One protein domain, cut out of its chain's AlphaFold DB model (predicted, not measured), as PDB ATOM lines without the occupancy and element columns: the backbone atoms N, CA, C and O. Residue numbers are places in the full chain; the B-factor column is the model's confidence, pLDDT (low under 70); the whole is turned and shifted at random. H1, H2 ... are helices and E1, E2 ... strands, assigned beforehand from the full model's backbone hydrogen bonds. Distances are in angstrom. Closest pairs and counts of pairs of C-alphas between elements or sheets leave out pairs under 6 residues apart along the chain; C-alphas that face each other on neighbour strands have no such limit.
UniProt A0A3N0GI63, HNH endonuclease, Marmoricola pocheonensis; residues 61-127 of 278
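Overview. This is residues 61 to 127 of the 278 residues of the protein "HNH endonuclease" of Marmoricola pocheonensis (UniProt A0A3N0GI63). A small antiparallel sheet of three strands, E1, E2 and E3, makes the middle of an elongated domain, with the short helix H1 towards one end of the long axis and the helix H2 towards the other. A long loop, residues 68 to 79, reaches out at the H1 end, and beyond H2 the last stretch folds back to E1, where residues 125 to 126 pair with it. The printed part has 67 residues, with two named helices and three named strands in the order H1 E1 E2 E3 H2; the class is mixed, and under half of the residues are in named elements. The sheet runs E1 E2 E3. The whole is only just compact, close to loose, with a radius of gyration of the C-alphas of 13.1 A and spans of 39 by 24 by 19 A.

Along the chain. Begin with the sheet's inner strand E2, residues 89 to 94, and find C-alpha 89 at (132.380, 213.918, 137.920); from there it runs 16.8 A. Beside it are E1, residues 80 to 84, 12.1 A long, and E3, residues 102 to 105, 10.0 A long. Look for H1 in residues 61 to 67, from C-alpha 61 at (126.875, 214.637, 157.201), 9.9 A long. H2, residues 108 to 116, spans 12.5 A and ends with C-alpha 116 at (136.618, 203.529, 124.265).

Arrangement. E1, E2 and E3 form a meander, each strand the antiparallel neighbour of the one before. In the hairpin of E1 and E2, at 131 degrees, look at N 82 and O 90, 2.8 A apart and within hydrogen-bond range. In the hairpin of E2 and E3, at 151 degrees, N 91 and O 105 are within range at 2.8 A. The sheet is only just strongly twisted, with C-alphas up to 4.3 A off its best plane. Residues 83 to 84 of E1 also pair, antiparallel, with residues 125 to 126. H1 is on the sheet but only grazes it, with residues 62 to 67; its closest C-alphas to E1 are those of Ala 63 and Met 80, 6.3 A apart. H2 is not on the sheet, and H1 and H2 are apart. In H1 and H2 every O i to N i+4 pair is within hydrogen-bond range.

Size, cuts and confidence. The C-alphas farthest apart in the domain are those of Lys 73 and Gly 119, at 40.0 A. The printed part has no cut. The link from H1 to E1, 12 residues, is long; those from E1 to E2 and from E3 to H2 are tight, and that from E2 to E3, 7 residues, is short. The mean pLDDT of the printed part is 88.9, and no printed residue is under 70.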
ATOM      1  N   ILE A  61     127.681 215.710 156.605       90.94
ATOM      2  CA  ILE A  61     126.875 214.637 157.201       90.94
ATOM      3  C   ILE A  61     126.506 213.578 156.157       90.94
ATOM      4  O   ILE A  61     126.503 212.388 156.471       90.94
ATOM      5  N   LEU A  62     126.234 213.970 154.909       90.12
ATOM      6  CA  LEU A  62     126.017 213.016 153.817       90.12
ATOM      7  C   LEU A  62     127.275 212.195 153.523       90.12
ATOM      8  O   LEU A  62     127.168 210.977 153.390       90.12
ATOM      9  N   ALA A  63     128.443 212.843 153.470       89.06
ATOM     10  CA  ALA A  63     129.721 212.171 153.269       89.06
ATOM     11  C   ALA A  63     130.009 211.181 154.405       89.06
ATOM     12  O   ALA A  63     130.233 210.006 154.132       89.06
ATOM     13  N   LEU A  64     129.886 211.606 155.669       88.31
ATOM     14  CA  LEU A  64     130.066 210.724 156.829       88.31
ATOM     15  C   LEU A  64     129.122 209.517 156.776       88.31
ATOM     16  O   LEU A  64     129.557 208.378 156.896       88.31
ATOM     17  N   ARG A  65     127.829 209.730 156.505       89.38
ATOM     18  CA  ARG A  65     126.861 208.625 156.396       89.38
ATOM     19  C   ARG A  65     127.173 207.673 155.241       89.38
ATOM     20  O   ARG A  65     126.876 206.487 155.354       89.38
ATOM     21  N   HIS A  66     127.727 208.170 154.135       89.62
ATOM     22  CA  HIS A  66     128.143 207.330 153.013       89.62
ATOM     23  C   HIS A  66     129.361 206.471 153.370       89.62
ATOM     24  O   HIS A  66     129.327 205.250 153.179       89.62
ATOM     25  N   LEU A  67     130.405 207.110 153.906       86.69
ATOM     26  CA  LEU A  67     131.672 206.478 154.272       86.69
ATOM     27  C   LEU A  67     131.453 205.401 155.343       86.69
ATOM     28  O   LEU A  67     131.790 204.239 155.117       86.69
ATOM     29  N   GLU A  68     130.721 205.738 156.404       85.44
ATOM     30  CA  GLU A  68     130.416 204.812 157.504       85.44
ATOM     31  C   GLU A  68     129.259 203.851 157.191       85.44
ATOM     32  O   GLU A  68     128.950 202.932 157.941       85.44
ATOM     33  N   GLY A  69     128.607 204.005 156.037       84.56
ATOM     34  CA  GLY A  69     127.573 203.080 155.576       84.56
ATOM     35  C   GLY A  69     126.272 203.116 156.372       84.56
ATOM     36  O   GLY A  69     125.555 202.113 156.427       84.56
ATOM     37  N   VAL A  70     125.930 204.269 156.945       84.06
ATOM     38  CA  VAL A  70     124.702 204.450 157.722       84.06
ATOM     39  C   VAL A  70     123.480 204.402 156.819       84.06
ATOM     40  O   VAL A  70     123.243 205.269 155.969       84.06
ATOM     41  N   GLN A  71     122.653 203.391 157.049       84.19
ATOM     42  CA  GLN A  71     121.411 203.193 156.323       84.19
ATOM     43  C   GLN A  71     120.297 204.089 156.873       84.19
ATOM     44  O   GLN A  71     120.202 204.364 158.065       84.19
ATOM     45  N   ASN A  72     119.413 204.549 155.992       81.19
ATOM     46  CA  ASN A  72     118.145 205.144 156.410       81.19
ATOM     47  C   ASN A  72     117.109 204.063 156.774       81.19
ATOM     48  O   ASN A  72     117.330 202.874 156.556       81.19
ATOM     49  N   LYS A  73     115.910 204.485 157.208       75.38
ATOM     50  CA  LYS A  73     114.774 203.588 157.524       75.38
ATOM     51  C   LYS A  73     114.387 202.604 156.407       75.38
ATOM     52  O   LYS A  73     113.662 201.647 156.645       75.38
ATOM     53  N   ARG A  74     114.792 202.872 155.161       81.56
ATOM     54  CA  ARG A  74     114.527 202.036 153.977       81.56
ATOM     55  C   ARG A  74     115.729 201.160 153.598       81.56
ATOM     56  O   ARG A  74     115.741 200.629 152.490       81.56
ATOM     57  N   GLY A  75     116.747 201.069 154.453       80.00
ATOM     58  CA  GLY A  75     117.966 200.297 154.209       80.00
ATOM     59  C   GLY A  75     118.909 200.912 153.170       80.00
ATOM     60  O   GLY A  75     119.772 200.215 152.648       80.00
ATOM     61  N   ARG A  76     118.738 202.194 152.805       84.25
ATOM     62  CA  ARG A  76     119.555 202.851 151.768       84.25
ATOM     63  C   ARG A  76     120.605 203.770 152.378       84.25
ATOM     64  O   ARG A  76     120.273 204.586 153.238       84.25
ATOM     65  N   ILE A  77     121.826 203.681 151.863       88.00
ATOM     66  CA  ILE A  77     122.937 204.595 152.159       88.00
ATOM     67  C   ILE A  77     122.841 205.781 151.184       88.00
ATOM     68  O   ILE A  77     122.523 205.564 150.010       88.00
ATOM     69  N   PRO A  78     123.035 207.038 151.628       89.12
ATOM     70  CA  PRO A  78     123.066 208.172 150.707       89.12
ATOM     71  C   PRO A  78     124.198 208.010 149.684       89.12
ATOM     72  O   PRO A  78     125.287 207.559 150.026       89.12
ATOM     73  N   GLY A  79     123.948 208.376 148.426       90.25
ATOM     74  CA  GLY A  79     125.011 208.481 147.424       90.25
ATOM     75  C   GLY A  79     125.924 209.675 147.710       90.25
ATOM     76  O   GLY A  79     125.493 210.637 148.350       90.25
ATOM     77  N   MET A  80     127.156 209.616 147.218       91.00
ATOM     78  CA  MET A  80     128.165 210.656 147.402       91.00
ATOM     79  C   MET A  80     128.668 211.144 146.049       91.00
ATOM     80  O   MET A  80     129.065 210.343 145.202       91.00
ATOM     81  N   ASP A  81     128.656 212.458 145.849       91.12
ATOM     82  CA  ASP A  81     129.233 213.064 144.653       91.12
ATOM     83  C   ASP A  81     130.765 213.040 144.758       91.12
ATOM     84  O   ASP A  81     131.348 213.380 145.792       91.12
ATOM     85  N   VAL A  82     131.418 212.616 143.678       92.12
ATOM     86  CA  VAL A  82     132.865 212.419 143.596       92.12
ATOM     87  C   VAL A  82     133.429 213.002 142.304       92.12
ATOM     88  O   VAL A  82     132.738 213.132 141.295       92.12
ATOM     89  N   VAL A  83     134.718 213.315 142.321       93.19
ATOM     90  CA  VAL A  83     135.520 213.605 141.137       93.19
ATOM     91  C   VAL A  83     136.532 212.481 140.988       93.19
ATOM     92  O   VAL A  83     137.338 212.215 141.875       93.19
ATOM     93  N   LEU A  84     136.475 211.782 139.865       92.62
ATOM     94  CA  LEU A  84     137.387 210.690 139.559       92.62
ATOM     95  C   LEU A  84     138.798 211.238 139.304       92.62
ATOM     96  O   LEU A  84     138.959 212.393 138.914       92.62
ATOM     97  N   GLY A  85     139.838 210.417 139.465       91.06
ATOM     98  CA  GLY A  85     141.237 210.844 139.286       91.06
ATOM     99  C   GLY A  85     141.577 211.400 137.894       91.06
ATOM    100  O   GLY A  85     142.598 212.057 137.720       91.06
ATOM    101  N   ASN A  86     140.711 211.172 136.906       91.62
ATOM    102  CA  ASN A  86     140.799 211.727 135.554       91.62
ATOM    103  C   ASN A  86     139.951 213.006 135.354       91.62
ATOM    104  O   ASN A  86     139.825 213.484 134.229       91.62
ATOM    105  N   GLY A  87     139.366 213.552 136.422       91.62
ATOM    106  CA  GLY A  87     138.559 214.773 136.426       91.62
ATOM    107  C   GLY A  87     137.076 214.581 136.100       91.62
ATOM    108  O   GLY A  87     136.324 215.552 136.155       91.62
ATOM    109  N   ILE A  88     136.632 213.363 135.774       93.88
ATOM    110  CA  ILE A  88     135.223 213.091 135.460       93.88
ATOM    111  C   ILE A  88     134.391 213.161 136.751       93.88
ATOM    112  O   ILE A  88     134.728 212.477 137.721       93.88
ATOM    113  N   PRO A  89     133.303 213.949 136.797       94.12
ATOM    114  CA  PRO A  89     132.380 213.918 137.920       94.12
ATOM    115  C   PRO A  89     131.564 212.622 137.901       94.12
ATOM    116  O   PRO A  89     131.143 212.143 136.847       94.12
ATOM    117  N   GLY A  90     131.297 212.076 139.079       92.94
ATOM    118  CA  GLY A  90     130.454 210.901 139.238       92.94
ATOM    119  C   GLY A  90     129.704 210.900 140.560       92.94
ATOM    120  O   GLY A  90     129.935 211.737 141.431       92.94
ATOM    121  N   ARG A  91     128.804 209.936 140.707       93.00
ATOM    122  CA  ARG A  91     128.066 209.670 141.938       93.00
ATOM    123  C   ARG A  91     128.328 208.237 142.367       93.00
ATOM    124  O   ARG A  91     128.027 207.299 141.632       93.00
ATOM    125  N   LEU A  92     128.918 208.081 143.543       91.50
ATOM    126  CA  LEU A  92     129.194 206.789 144.151       91.50
ATOM    127  C   LEU A  92     127.989 206.360 144.992       91.50
ATOM    128  O   LEU A  92     127.547 207.092 145.879       91.50
ATOM    129  N   GLU A  93     127.472 205.162 144.748       91.75
ATOM    130  CA  GLU A  93     126.448 204.537 145.583       91.75
ATOM    131  C   GLU A  93     126.981 203.251 146.210       91.75
ATOM    132  O   GLU A  93     127.738 202.508 145.582       91.75
ATOM    133  N   ARG A  94     126.573 202.984 147.453       89.25
ATOM    134  CA  ARG A  94     126.975 201.801 148.218       89.25
ATOM    135  C   ARG A  94     125.775 200.881 148.430       89.25
ATOM    136  O   ARG A  94     124.741 201.301 148.947       89.25
ATOM    137  N   HIS A  95     125.951 199.611 148.083       87.38
ATOM    138  CA  HIS A  95     124.936 198.559 148.118       87.38
ATOM    139  C   HIS A  95     125.460 197.346 148.902       87.38
ATOM    140  O   HIS A  95     125.802 196.327 148.303       87.38
ATOM    141  N   PRO A  96     125.544 197.415 150.243       79.75
ATOM    142  CA  PRO A  96     126.230 196.400 151.052       79.75
ATOM    143  C   PRO A  96     125.607 194.999 150.942       79.75
ATOM    144  O   PRO A  96     126.284 194.006 151.177       79.75
ATOM    145  N   ALA A  97     124.334 194.908 150.551       82.81
ATOM    146  CA  ALA A  97     123.636 193.640 150.339       82.81
ATOM    147  C   ALA A  97     123.918 192.984 148.967       82.81
ATOM    148  O   ALA A  97     123.467 191.865 148.723       82.81
ATOM    149  N   LEU A  98     124.610 193.666 148.046       84.19
ATOM    150  CA  LEU A  98     124.894 193.165 146.699       84.19
ATOM    151  C   LEU A  98     126.316 192.604 146.590       84.19
ATOM    152  O   LEU A  98     127.239 193.054 147.261       84.19
ATOM    153  N   LYS A  99     126.514 191.653 145.665       82.38
ATOM    154  CA  LYS A  99     127.846 191.088 145.353       82.38
ATOM    155  C   LYS A  99     128.831 192.131 144.825       82.38
ATOM    156  O   LYS A  99     130.033 191.968 144.987       82.38
ATOM    157  N   ILE A 100     128.312 193.155 144.153       81.06
ATOM    158  CA  ILE A 100     129.066 194.329 143.724       81.06
ATOM    159  C   ILE A 100     128.622 195.456 144.663       81.06
ATOM    160  O   ILE A 100     127.532 195.997 144.469       81.06
ATOM    161  N   PRO A 101     129.404 195.761 145.715       83.38
ATOM    162  CA  PRO A 101     128.944 196.614 146.807       83.38
ATOM    163  C   PRO A 101     128.954 198.107 146.468       83.38
ATOM    164  O   PRO A 101     128.514 198.906 147.290       83.38
ATOM    165  N   PHE A 102     129.431 198.489 145.281       87.06
ATOM    166  CA  PHE A 102     129.486 199.876 144.832       87.06
ATOM    167  C   PHE A 102     129.060 200.010 143.373       87.06
ATOM    168  O   PHE A 102     129.412 199.175 142.538       87.06
ATOM    169  N   SER A 103     128.352 201.089 143.059       90.06
ATOM    170  CA  SER A 103     128.113 201.536 141.686       90.06
ATOM    171  C   SER A 103     128.590 202.971 141.516       90.06
ATOM    172  O   SER A 103     128.503 203.778 142.439       90.06
ATOM    173  N   LEU A 104     129.114 203.271 140.331       91.06
ATOM    174  CA  LEU A 104     129.567 204.602 139.960       91.06
ATOM    175  C   LEU A 104     128.738 205.088 138.775       91.06
ATOM    176  O   LEU A 104     128.873 204.564 137.668       91.06
ATOM    177  N   ASP A 105     127.922 206.105 139.017       92.88
ATOM    178  CA  ASP A 105     127.135 206.758 137.980       92.88
ATOM    179  C   ASP A 105     127.916 207.941 137.409       92.88
ATOM    180  O   ASP A 105     128.356 208.830 138.138       92.88
ATOM    181  N   VAL A 106     128.072 207.964 136.088       93.88
ATOM    182  CA  VAL A 106     128.687 209.058 135.320       93.88
ATOM    183  C   VAL A 106     127.779 209.428 134.149       93.88
ATOM    184  O   VAL A 106     126.827 208.708 133.834       93.88
ATOM    185  N   SER A 107     128.051 210.548 133.475       95.62
ATOM    186  CA  SER A 107     127.268 210.923 132.295       95.62
ATOM    187  C   SER A 107     127.404 209.878 131.177       95.62
ATOM    188  O   SER A 107     128.430 209.208 131.047       95.62
ATOM    189  N   ALA A 108     126.387 209.750 130.317       95.06
ATOM    190  CA  ALA A 108     126.434 208.811 129.190       95.06
ATOM    191  C   ALA A 108     127.616 209.089 128.238       95.06
ATOM    192  O   ALA A 108     128.205 208.159 127.685       95.06
ATOM    193  N   THR A 109     127.982 210.364 128.076       95.81
ATOM    194  CA  THR A 109     129.139 210.793 127.281       95.81
ATOM    195  C   THR A 109     130.445 210.294 127.897       95.81
ATOM    196  O   THR A 109     131.268 209.712 127.188       95.81
ATOM    197  N   ASP A 110     130.607 210.454 129.210       94.81
ATOM    198  CA  ASP A 110     131.805 210.028 129.938       94.81
ATOM    199  C   ASP A 110     131.919 208.501 129.980       94.81
ATOM    200  O   ASP A 110     132.987 207.951 129.717       94.81
ATOM    201  N   ALA A 111     130.806 207.793 130.199       93.06
ATOM    202  CA  ALA A 111     130.756 206.331 130.139       93.06
ATOM    203  C   ALA A 111     131.180 205.798 128.760       93.06
ATOM    204  O   ALA A 111     131.983 204.861 128.655       93.06
ATOM    205  N   ALA A 112     130.677 206.407 127.681       94.56
ATOM    206  CA  ALA A 112     131.048 206.035 126.318       94.56
ATOM    207  C   ALA A 112     132.531 206.320 126.032       94.56
ATOM    208  O   ALA A 112     133.184 205.547 125.327       94.56
ATOM    209  N   TRP A 113     133.071 207.411 126.579       94.25
ATOM    210  CA  TRP A 113     134.487 207.741 126.460       94.25
ATOM    211  C   TRP A 113     135.376 206.750 127.225       94.25
ATOM    212  O   TRP A 113     136.323 206.228 126.636       94.25
ATOM    213  N   LEU A 114     135.035 206.411 128.472       92.62
ATOM    214  CA  LEU A 114     135.751 205.421 129.292       92.62
ATOM    215  C   LEU A 114     135.754 204.030 128.645       92.62
ATOM    216  O   LEU A 114     136.772 203.342 128.639       92.62
ATOM    217  N   THR A 115     134.638 203.640 128.024       91.81
ATOM    218  CA  THR A 115     134.528 202.364 127.296       91.81
ATOM    219  C   THR A 115     135.486 202.301 126.102       91.81
ATOM    220  O   THR A 115     136.054 201.252 125.811       91.81
ATOM    221  N   LYS A 116     135.696 203.429 125.410       94.12
ATOM    222  CA  LYS A 116     136.618 203.529 124.265       94.12
ATOM    223  C   LYS A 116     138.082 203.697 124.682       94.12
ATOM    224  O   LYS A 116     138.962 203.448 123.864       94.12
ATOM    225  N   ASN A 117     138.342 204.108 125.923       92.00
ATOM    226  CA  ASN A 117     139.675 204.423 126.437       92.00
ATOM    227  C   ASN A 117     139.960 203.634 127.728       92.00
ATOM    228  O   ASN A 117     140.044 204.225 128.804       92.00
ATOM    229  N   PRO A 118     140.146 202.301 127.656       86.06
ATOM    230  CA  PRO A 118     140.280 201.461 128.845       86.06
ATOM    231  C   PRO A 118     141.492 201.821 129.729       86.06
ATOM    232  O   PRO A 118     141.450 201.635 130.939       86.06
ATOM    233  N   GLY A 119     142.558 202.389 129.156       88.38
ATOM    234  CA  GLY A 119     143.713 202.881 129.922       88.38
ATOM    235  C   GLY A 119     143.449 204.156 130.734       88.38
ATOM    236  O   GLY A 119     144.295 204.544 131.529       88.38
ATOM    237  N   ALA A 120     142.300 204.810 130.536       87.44
ATOM    238  CA  ALA A 120     141.902 206.029 131.239       87.44
ATOM    239  C   ALA A 120     140.895 205.778 132.376       87.44
ATOM    240  O   ALA A 120     140.346 206.736 132.934       87.44
ATOM    241  N   TRP A 121     140.635 204.506 132.712       86.75
ATOM    242  CA  TRP A 121     139.828 204.164 133.878       86.75
ATOM    243  C   TRP A 121     140.468 204.732 135.148       86.75
ATOM    244  O   TRP A 121     141.667 204.543 135.369       86.75
ATOM    245  N   PRO A 122     139.692 205.435 135.984       86.44
ATOM    246  CA  PRO A 122     140.224 206.034 137.193       86.44
ATOM    247  C   PRO A 122     140.541 204.957 138.229       86.44
ATOM    248  O   PRO A 122     139.779 204.011 138.421       86.44
ATOM    249  N   THR A 123     141.660 205.131 138.924       86.94
ATOM    250  CA  THR A 123     142.085 204.277 140.045       86.94
ATOM    251  C   THR A 123     141.744 204.880 141.404       86.94
ATOM    252  O   THR A 123     141.870 204.212 142.426       86.94
ATOM    253  N   CYS A 124     141.311 206.140 141.426       88.06
ATOM    254  CA  CYS A 124     140.913 206.855 142.624       88.06
ATOM    255  C   CYS A 124     139.747 207.805 142.332       88.06
ATOM    256  O   CYS A 124     139.480 208.170 141.181       88.06
ATOM    257  N   ALA A 125     139.073 208.216 143.399       88.12
ATOM    258  CA  ALA A 125     138.070 209.263 143.395       88.12
ATOM    259  C   ALA A 125     138.288 210.145 144.629       88.12
ATOM    260  O   ALA A 125     138.654 209.642 145.691       88.12
ATOM    261  N   SER A 126     138.076 211.445 144.486       88.69
ATOM    262  CA  SER A 126     138.032 212.402 145.587       88.69
ATOM    263  C   SER A 126     136.599 212.882 145.783       88.69
ATOM    264  O   SER A 126     135.823 212.959 144.834       88.69
ATOM    265  N   PHE A 127     136.225 213.208 147.013       85.31
ATOM    266  CA  PHE A 127     134.929 213.806 147.320       85.31
ATOM    267  C   PHE A 127     135.161 215.226 147.845       85.31
ATOM    268  O   PHE A 127     135.925 215.412 148.793       85.31
TER     269      PHE A 127